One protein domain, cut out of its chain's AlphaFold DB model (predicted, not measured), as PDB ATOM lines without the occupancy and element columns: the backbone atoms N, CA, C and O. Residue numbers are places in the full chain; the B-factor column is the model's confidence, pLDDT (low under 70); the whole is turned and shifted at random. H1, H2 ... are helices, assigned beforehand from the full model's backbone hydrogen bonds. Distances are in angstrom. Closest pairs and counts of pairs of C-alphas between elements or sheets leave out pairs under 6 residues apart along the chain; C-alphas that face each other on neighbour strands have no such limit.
ATOM      1  N   VAL A   2     101.376 209.398 149.641       69.94
ATOM      2  CA  VAL A   2     101.862 208.013 149.865       69.94
ATOM      3  C   VAL A   2     101.369 207.022 148.804       69.94
ATOM      4  O   VAL A   2     102.154 206.232 148.291       69.94
ATOM      5  N   LEU A   3     100.094 207.112 148.407       80.81
ATOM      6  CA  LEU A   3      99.524 206.247 147.364       80.81
ATOM      7  C   LEU A   3     100.230 206.404 146.010       80.81
ATOM      8  O   LEU A   3     100.419 205.420 145.307       80.81
ATOM      9  N   PHE A   4     100.664 207.620 145.672       85.50
ATOM     10  CA  PHE A   4     101.343 207.892 144.405       85.50
ATOM     11  C   PHE A   4     102.739 207.263 144.371       85.50
ATOM     12  O   PHE A   4     103.076 206.571 143.419       85.50
ATOM     13  N   LEU A   5     103.526 207.423 145.441       86.31
ATOM     14  CA  LEU A   5     104.852 206.802 145.537       86.31
ATOM     15  C   LEU A   5     104.774 205.270 145.550       86.31
ATOM     16  O   LEU A   5     105.604 204.611 144.932       86.31
ATOM     17  N   ARG A   6     103.747 204.700 146.191       86.56
ATOM     18  CA  ARG A   6     103.489 203.257 146.144       86.56
ATOM     19  C   ARG A   6     103.059 202.794 144.748       86.56
ATOM     20  O   ARG A   6     103.457 201.725 144.319       86.56
ATOM     21  N   ALA A   7     102.283 203.586 144.010       87.75
ATOM     22  CA  ALA A   7     101.928 203.258 142.630       87.75
ATOM     23  C   ALA A   7     103.168 203.175 141.723       87.75
ATOM     24  O   ALA A   7     103.279 202.243 140.929       87.75
ATOM     25  N   ILE A   8     104.132 204.094 141.896       88.44
ATOM     26  CA  ILE A   8     105.392 204.104 141.133       88.44
ATOM     27  C   ILE A   8     106.118 202.759 141.235       88.44
ATOM     28  O   ILE A   8     106.619 202.277 140.224       88.44
ATOM     29  N   THR A   9     106.143 202.105 142.404       87.50
ATOM     30  CA  THR A   9     106.848 200.818 142.550       87.50
ATOM     31  C   THR A   9     106.252 199.692 141.710       87.50
ATOM     32  O   THR A   9     106.971 198.752 141.402       87.50
ATOM     33  N   TYR A  10     104.976 199.781 141.317       88.81
ATOM     34  CA  TYR A  10     104.324 198.763 140.486       88.81
ATOM     35  C   TYR A  10     104.507 198.991 138.986       88.81
ATOM     36  O   TYR A  10     104.476 198.038 138.218       88.81
ATOM     37  N   VAL A  11     104.663 200.246 138.557       88.88
ATOM     38  CA  VAL A  11     104.643 200.606 137.126       88.88
ATOM     39  C   VAL A  11     105.980 201.136 136.609       88.88
ATOM     40  O   VAL A  11     106.106 201.374 135.407       88.88
ATOM     41  N   ARG A  12     106.988 201.297 137.480       85.88
ATOM     42  CA  ARG A  12     108.309 201.867 137.149       85.88
ATOM     43  C   ARG A  12     109.003 201.212 135.952       85.88
ATOM     44  O   ARG A  12     109.689 201.916 135.220       85.88
ATOM     45  N   ASP A  13     108.772 199.922 135.722       87.69
ATOM     46  CA  ASP A  13     109.442 199.153 134.665       87.69
ATOM     47  C   ASP A  13     108.557 198.955 133.417       87.69
ATOM     48  O   ASP A  13     108.932 198.256 132.482       87.69
ATOM     49  N   THR A  14     107.375 199.582 133.376       91.38
ATOM     50  CA  THR A  14     106.410 199.424 132.268       91.38
ATOM     51  C   THR A  14     106.560 200.477 131.170       91.38
ATOM     52  O   THR A  14     105.977 200.338 130.097       91.38
ATOM     53  N   GLY A  15     107.284 201.570 131.440       86.31
ATOM     54  CA  GLY A  15     107.360 202.729 130.542       86.31
ATOM     55  C   GLY A  15     106.059 203.538 130.431       86.31
ATOM     56  O   GLY A  15     105.996 204.483 129.646       86.31
ATOM     57  N   ILE A  16     105.022 203.204 131.209       90.56
ATOM     58  CA  ILE A  16     103.724 203.883 131.167       90.56
ATOM     59  C   ILE A  16     103.779 205.174 132.010       90.56
ATOM     60  O   ILE A  16     104.140 205.122 133.190       90.56
ATOM     61  N   PRO A  17     103.396 206.344 131.453       90.06
ATOM     62  CA  PRO A  17     103.295 207.588 132.213       90.06
ATOM     63  C   PRO A  17     102.264 207.497 133.343       90.06
ATOM     64  O   PRO A  17     101.186 206.932 133.175       90.06
ATOM     65  N   ILE A  18     102.562 208.120 134.483       89.19
ATOM     66  CA  ILE A  18     101.684 208.112 135.657       89.19
ATOM     67  C   ILE A  18     101.057 209.492 135.839       89.19
ATOM     68  O   ILE A  18     101.760 210.504 135.850       89.19
ATOM     69  N   LEU A  19      99.745 209.520 136.063       88.44
ATOM     70  CA  LEU A  19      99.000 210.717 136.444       88.44
ATOM     71  C   LEU A  19      98.496 210.589 137.887       88.44
ATOM     72  O   LEU A  19      97.832 209.618 138.238       88.44
ATOM     73  N   GLY A  20      98.811 211.574 138.730       86.06
ATOM     74  CA  GLY A  20      98.360 211.630 140.121       86.06
ATOM     75  C   GLY A  20      97.267 212.677 140.318       86.06
ATOM     76  O   GLY A  20      97.507 213.859 140.080       86.06
ATOM     77  N   ILE A  21      96.098 212.257 140.807       84.88
ATOM     78  CA  ILE A  21      94.988 213.149 141.176       84.88
ATOM     79  C   ILE A  21      95.023 213.382 142.685       84.88
ATOM     80  O   ILE A  21      95.158 212.435 143.467       84.88
ATOM     81  N   ASN A  22      94.887 214.636 143.108       79.62
ATOM     82  CA  ASN A  22      94.792 214.978 144.515       79.62
ATOM     83  C   ASN A  22      93.329 215.196 144.913       79.62
ATOM     84  O   ASN A  22      92.747 216.243 144.653       79.62
ATOM     85  N   ALA A  23      92.735 214.197 145.563       72.56
ATOM     86  CA  ALA A  23      91.347 214.255 146.023       72.56
ATOM     87  C   ALA A  23      91.157 215.021 147.355       72.56
ATOM     88  O   ALA A  23      90.051 215.031 147.892       72.56
ATOM     89  N   GLY A  24      92.220 215.622 147.908       73.31
ATOM     90  CA  GLY A  24      92.213 216.347 149.182       73.31
ATOM     91  C   GLY A  24      92.841 217.742 149.074       73.31
ATOM     92  O   GLY A  24      92.598 218.474 148.122       73.31
ATOM     93  N   ARG A  25      93.653 218.136 150.066       68.88
ATOM     94  CA  ARG A  25      94.365 219.431 150.055       68.88
ATOM     95  C   ARG A  25      95.500 219.420 149.033       68.88
ATOM     96  O   ARG A  25      96.164 218.394 148.875       68.88
ATOM     97  N   LEU A  26      95.763 220.571 148.404       65.38
ATOM     98  CA  LEU A  26      96.856 220.745 147.442       65.38
ATOM     99  C   LEU A  26      98.177 220.210 148.024       65.38
ATOM    100  O   LEU A  26      98.541 220.513 149.159       65.38
ATOM    101  N   GLY A  27      98.861 219.363 147.261       64.25
ATOM    102  CA  GLY A  27     100.027 218.608 147.705       64.25
ATOM    103  C   GLY A  27     101.084 218.572 146.610       64.25
ATOM    104  O   GLY A  27     100.770 218.689 145.434       64.25
ATOM    105  N   PHE A  28     102.344 218.398 146.999       67.94
ATOM    106  CA  PHE A  28     103.507 218.616 146.128       67.94
ATOM    107  C   PHE A  28     103.571 217.708 144.880       67.94
ATOM    108  O   PHE A  28     104.050 218.139 143.836       67.94
ATOM    109  N   LEU A  29     103.105 216.453 144.969       69.69
ATOM    110  CA  LEU A  29     103.287 215.449 143.901       69.69
ATOM    111  C   LEU A  29     102.064 215.215 143.000       69.69
ATOM    112  O   LEU A  29     102.215 214.621 141.938       69.69
ATOM    113  N   ALA A  30     100.868 215.639 143.410       67.75
ATOM    114  CA  ALA A  30      99.636 215.462 142.640       67.75
ATOM    115  C   ALA A  30      99.011 216.839 142.423       67.75
ATOM    116  O   ALA A  30      98.539 217.470 143.371       67.75
ATOM    117  N   THR A  31      99.106 217.313 141.185       68.94
ATOM    118  CA  THR A  31      98.883 218.719 140.826       68.94
ATOM    119  C   THR A  31      97.448 219.006 140.395       68.94
ATOM    120  O   THR A  31      97.103 220.169 140.287       68.94
ATOM    121  N   ILE A  32      96.631 217.969 140.168       79.25
ATOM    122  CA  ILE A  32      95.260 218.105 139.657       79.25
ATOM    123  C   ILE A  32      94.258 217.995 140.806       79.25
ATOM    124  O   ILE A  32      94.223 216.967 141.497       79.25
ATOM    125  N   GLN A  33      93.453 219.040 140.988       77.56
ATOM    126  CA  GLN A  33      92.339 219.086 141.934       77.56
ATOM    127  C   GLN A  33      91.057 218.473 141.349       77.56
ATOM    128  O   GLN A  33      90.945 218.184 140.156       77.56
ATOM    129  N   LYS A  34      90.065 218.220 142.211       77.62
ATOM    130  CA  LYS A  34      88.809 217.553 141.823       77.62
ATOM    131  C   LYS A  34      87.997 218.364 140.802       77.62
ATOM    132  O   LYS A  34      87.358 217.791 139.926       77.62
ATOM    133  N   ASP A  35      88.004 219.679 140.925       83.75
ATOM    134  CA  ASP A  35      87.352 220.633 140.027       83.75
ATOM    135  C   ASP A  35      88.037 220.729 138.655       83.75
ATOM    136  O   ASP A  35      87.379 220.994 137.650       83.75
ATOM    137  N   GLU A  36      89.322 220.384 138.568       86.62
ATOM    138  CA  GLU A  36      90.092 220.360 137.318       86.62
ATOM    139  C   GLU A  36      89.947 219.045 136.531       86.62
ATOM    140  O   GLU A  36      90.468 218.913 135.421       86.62
ATOM    141  N   LEU A  37      89.215 218.059 137.065       89.06
ATOM    142  CA  LEU A  37      89.074 216.739 136.438       89.06
ATOM    143  C   LEU A  37      88.510 216.815 135.019       89.06
ATOM    144  O   LEU A  37      88.968 216.085 134.143       89.06
ATOM    145  N   LYS A  38      87.542 217.705 134.768       92.31
ATOM    146  CA  LYS A  38      86.948 217.855 133.433       92.31
ATOM    147  C   LYS A  38      87.992 218.313 132.410       92.31
ATOM    148  O   LYS A  38      88.134 217.678 131.368       92.31
ATOM    149  N   ALA A  39      88.753 219.356 132.740       92.06
ATOM    150  CA  ALA A  39      89.821 219.873 131.886       92.06
ATOM    151  C   ALA A  39      90.926 218.827 131.669       92.06
ATOM    152  O   ALA A  39      91.418 218.657 130.556       92.06
ATOM    153  N   MET A  40      91.266 218.064 132.710       91.50
ATOM    154  CA  MET A  40      92.216 216.955 132.619       91.50
ATOM    155  C   MET A  40      91.755 215.879 131.627       91.50
ATOM    156  O   MET A  40      92.533 215.486 130.758       91.50
ATOM    157  N   PHE A  41      90.499 215.426 131.701       93.31
ATOM    158  CA  PHE A  41      89.977 214.425 130.765       93.31
ATOM    159  C   PHE A  41      89.944 214.942 129.323       93.31
ATOM    160  O   PHE A  41      90.264 214.193 128.398       93.31
ATOM    161  N   GLU A  42      89.597 216.214 129.118       96.12
ATOM    162  CA  GLU A  42      89.670 216.851 127.800       96.12
ATOM    163  C   GLU A  42      91.111 216.894 127.281       96.12
ATOM    164  O   GLU A  42      91.352 216.532 126.128       96.12
ATOM    165  N   ALA A  43      92.079 217.233 128.135       94.44
ATOM    166  CA  ALA A  43      93.492 217.241 127.776       94.44
ATOM    167  C   ALA A  43      94.023 215.841 127.434       94.44
ATOM    168  O   ALA A  43      94.758 215.683 126.458       94.44
ATOM    169  N   LEU A  44      93.621 214.808 128.183       93.88
ATOM    170  CA  LEU A  44      93.953 213.415 127.872       93.88
ATOM    171  C   LEU A  44      93.377 212.988 126.521       93.88
ATOM    172  O   LEU A  44      94.107 212.447 125.690       93.88
ATOM    173  N   ARG A  45      92.087 213.263 126.286       96.81
ATOM    174  CA  ARG A  45      91.393 212.920 125.036       96.81
ATOM    175  C   ARG A  45      92.037 213.598 123.830       96.81
ATOM    176  O   ARG A  45      92.244 212.956 122.804       96.81
ATOM    177  N   ASN A  46      92.382 214.875 123.969       97.62
ATOM    178  CA  ASN A  46      92.966 215.678 122.898       97.62
ATOM    179  C   ASN A  46      94.497 215.521 122.794       97.62
ATOM    180  O   ASN A  46      95.111 216.129 121.921       97.62
ATOM    181  N   LYS A  47      95.121 214.718 123.668       95.25
ATOM    182  CA  LYS A  47      96.582 214.543 123.783       95.25
ATOM    183  C   LYS A  47      97.356 215.848 124.027       95.25
ATOM    184  O   LYS A  47      98.524 215.962 123.667       95.25
ATOM    185  N   THR A  48      96.728 216.828 124.672       96.19
ATOM    186  CA  THR A  48      97.325 218.135 124.984       96.19
ATOM    187  C   THR A  48      97.909 218.135 126.393       96.19
ATOM    188  O   THR A  48      97.451 218.854 127.280       96.19
ATOM    189  N   TYR A  49      98.907 217.285 126.620       92.50
ATOM    190  CA  TYR A  49      99.619 217.175 127.891       92.50
ATOM    191  C   TYR A  49     101.117 216.988 127.661       92.50
ATOM    192  O   TYR A  49     101.560 216.609 126.580       92.50
ATOM    193  N   LEU A  50     101.906 217.235 128.707       91.88
ATOM    194  CA  LEU A  50     103.351 217.037 128.688       91.88
ATOM    195  C   LEU A  50     103.727 215.875 129.599       91.88
ATOM    196  O   LEU A  50     103.342 215.841 130.769       91.88
ATOM    197  N   ILE A  51     104.534 214.955 129.080       91.81
ATOM    198  CA  ILE A  51     105.169 213.919 129.889       91.81
ATOM    199  C   ILE A  51     106.444 214.521 130.481       91.81
ATOM    200  O   ILE A  51     107.322 214.981 129.754       91.81
ATOM    201  N   LYS A  52     106.542 214.533 131.812       88.69
ATOM    202  CA  LYS A  52     107.742 214.980 132.528       88.69
ATOM    203  C   LYS A  52     108.446 213.783 133.145       88.69
ATOM    204  O   LYS A  52     107.909 213.161 134.060       88.69
ATOM    205  N   SER A  53     109.662 213.507 132.690       88.56
ATOM    206  CA  SER A  53     110.523 212.498 133.304       88.56
ATOM    207  C   SER A  53     110.927 212.920 134.716       88.56
ATOM    208  O   SER A  53     111.198 214.094 134.983       88.56
ATOM    209  N   ARG A  54     110.957 211.958 135.637       86.44
ATOM    210  CA  ARG A  54     111.387 212.151 137.025       86.44
ATOM    211  C   ARG A  54     112.507 211.168 137.328       86.44
ATOM    212  O   ARG A  54     112.362 209.981 137.054       86.44
ATOM    213  N   SER A  55     113.597 211.660 137.906       87.00
ATOM    214  CA  SER A  55     114.676 210.804 138.394       87.00
ATOM    215  C   SER A  55     114.263 210.128 139.700       87.00
ATOM    216  O   SER A  55     113.586 210.734 140.534       87.00
ATOM    217  N   VAL A  56     114.700 208.887 139.887       85.62
ATOM    218  CA  VAL A  56     114.606 208.163 141.160       85.62
ATOM    219  C   VAL A  56     116.010 207.886 141.678       85.62
ATOM    220  O   VAL A  56     116.959 207.819 140.900       85.62
ATOM    221  N   ILE A  57     116.141 207.741 142.993       87.81
ATOM    222  CA  ILE A  57     117.403 207.354 143.621       87.81
ATOM    223  C   ILE A  57     117.360 205.846 143.840       87.81
ATOM    224  O   ILE A  57     116.401 205.327 144.413       87.81
ATOM    225  N   GLU A  58     118.398 205.153 143.389       85.81
ATOM    226  CA  GLU A  58     118.635 203.757 143.735       85.81
ATOM    227  C   GLU A  58     119.682 203.687 144.848       85.81
ATOM    228  O   GLU A  58     120.687 204.395 144.813       85.81
ATOM    229  N   VAL A  59     119.421 202.865 145.863       85.81
ATOM    230  CA  VAL A  59     120.294 202.714 147.029       85.81
ATOM    231  C   VAL A  59     120.612 201.239 147.200       85.81
ATOM    232  O   VAL A  59     119.710 200.405 147.238       85.81
ATOM    233  N   PHE A  60     121.897 200.937 147.354       82.19
ATOM    234  CA  PHE A  60     122.391 199.605 147.664       82.19
ATOM    235  C   PHE A  60     123.142 199.656 148.989       82.19
ATOM    236  O   PHE A  60     123.917 200.579 149.235       82.19
ATOM    237  N   THR A  61     122.935 198.650 149.833       80.69
ATOM    238  CA  THR A  61     123.737 198.451 151.041       80.69
ATOM    239  C   THR A  61     124.536 197.164 150.910       80.69
ATOM    240  O   THR A  61     124.049 196.171 150.367       80.69
ATOM    241  N   LYS A  62     125.777 197.186 151.396       74.19
ATOM    242  CA  LYS A  62     126.613 195.995 151.520       74.19
ATOM    243  C   LYS A  62     126.690 195.621 152.990       74.19
ATOM    244  O   LYS A  62     127.255 196.375 153.780       74.19
ATOM    245  N   LYS A  63     126.179 194.450 153.369       67.88
ATOM    246  CA  LYS A  63     126.452 193.906 154.705       67.88
ATOM    247  C   LYS A  63     127.863 193.317 154.655       67.88
ATOM    248  O   LYS A  63     128.112 192.413 153.867       67.88
ATOM    249  N   ASN A  64     128.807 193.875 155.416       62.84
ATOM    250  CA  ASN A  64     130.213 193.437 155.437       62.84
ATOM    251  C   ASN A  64     130.898 193.363 154.050       62.84
ATOM    252  O   ASN A  64     131.692 192.465 153.795       62.84
ATOM    253  N   GLY A  65     130.586 194.278 153.126       57.97
ATOM    254  CA  GLY A  65     131.203 194.286 151.790       57.97
ATOM    255  C   GLY A  65     130.573 193.333 150.761       57.97
ATOM    256  O   GLY A  65     130.949 193.401 149.589       57.97
ATOM    257  N   MET A  66     129.574 192.528 151.142       56.47
ATOM    258  CA  MET A  66     128.836 191.657 150.219       56.47
ATOM    259  C   MET A  66     127.580 192.358 149.672       56.47
ATOM    260  O   MET A  66     126.860 192.985 150.456       56.47
ATOM    261  N   PRO A  67     127.307 192.302 148.352       56.56
ATOM    262  CA  PRO A  67     126.072 192.832 147.777       56.56
ATOM    263  C   PRO A  67     124.849 192.125 148.368       56.56
ATOM    264  O   PRO A  67     124.865 190.914 148.564       56.56
ATOM    265  N   PHE A  68     123.778 192.876 148.624       60.97
ATOM    266  CA  PHE A  68     122.463 192.284 148.862       60.97
ATOM    267  C   PHE A  68     121.962 191.718 147.526       60.97
ATOM    268  O   PHE A  68     121.703 192.486 146.597       60.97
TER     269      PHE A  68
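What this domain is: This is residues 2 to 68 of the 71 residues of the protein "Putative inorganic polyphosphate/ATP-NAD kinase" of Capnocytophaga canimorsus (UniProt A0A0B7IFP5). With little regular structure, the model shows two short helices set apart, H1 and H2, joined by a long loop, and a long tail that runs from H2 past H1 to the far end, where residues 61 to 67 stick out and hook back. The printed part has 67 residues with two named helices, H1 then H2, and no named strand; the class is all helix, though these hold only 19 residues. It is only just extended, close to loose, with a radius of gyration of the C-alphas of 16.6 A, and spans 54 by 26 by 16 A.

How they stand to each other: H1, residues 2 to 11, and H2, residues 37 to 45, are apart. Every O i to N i+4 pair is within hydrogen-bond range in H2, and 4 of 6 are in H1. Residues 62 to 63 pair with residues 66 to 67, antiparallel.

Where its parts are: H1 is 15.0 A long, from C-alpha 2 at (101.862, 208.013, 149.865). H2 is 12.2 A long, ending at C-alpha 45, (91.393, 212.920, 125.036).

The domain as a whole: The two C-alphas farthest apart, of Glu 42 and Asn 64, are 54.4 A apart. The H1 to H2 link is long, 25 residues. The printed part has no cut. The pLDDT is under 70 at residues 2, 25 to 31 and 63 to 68.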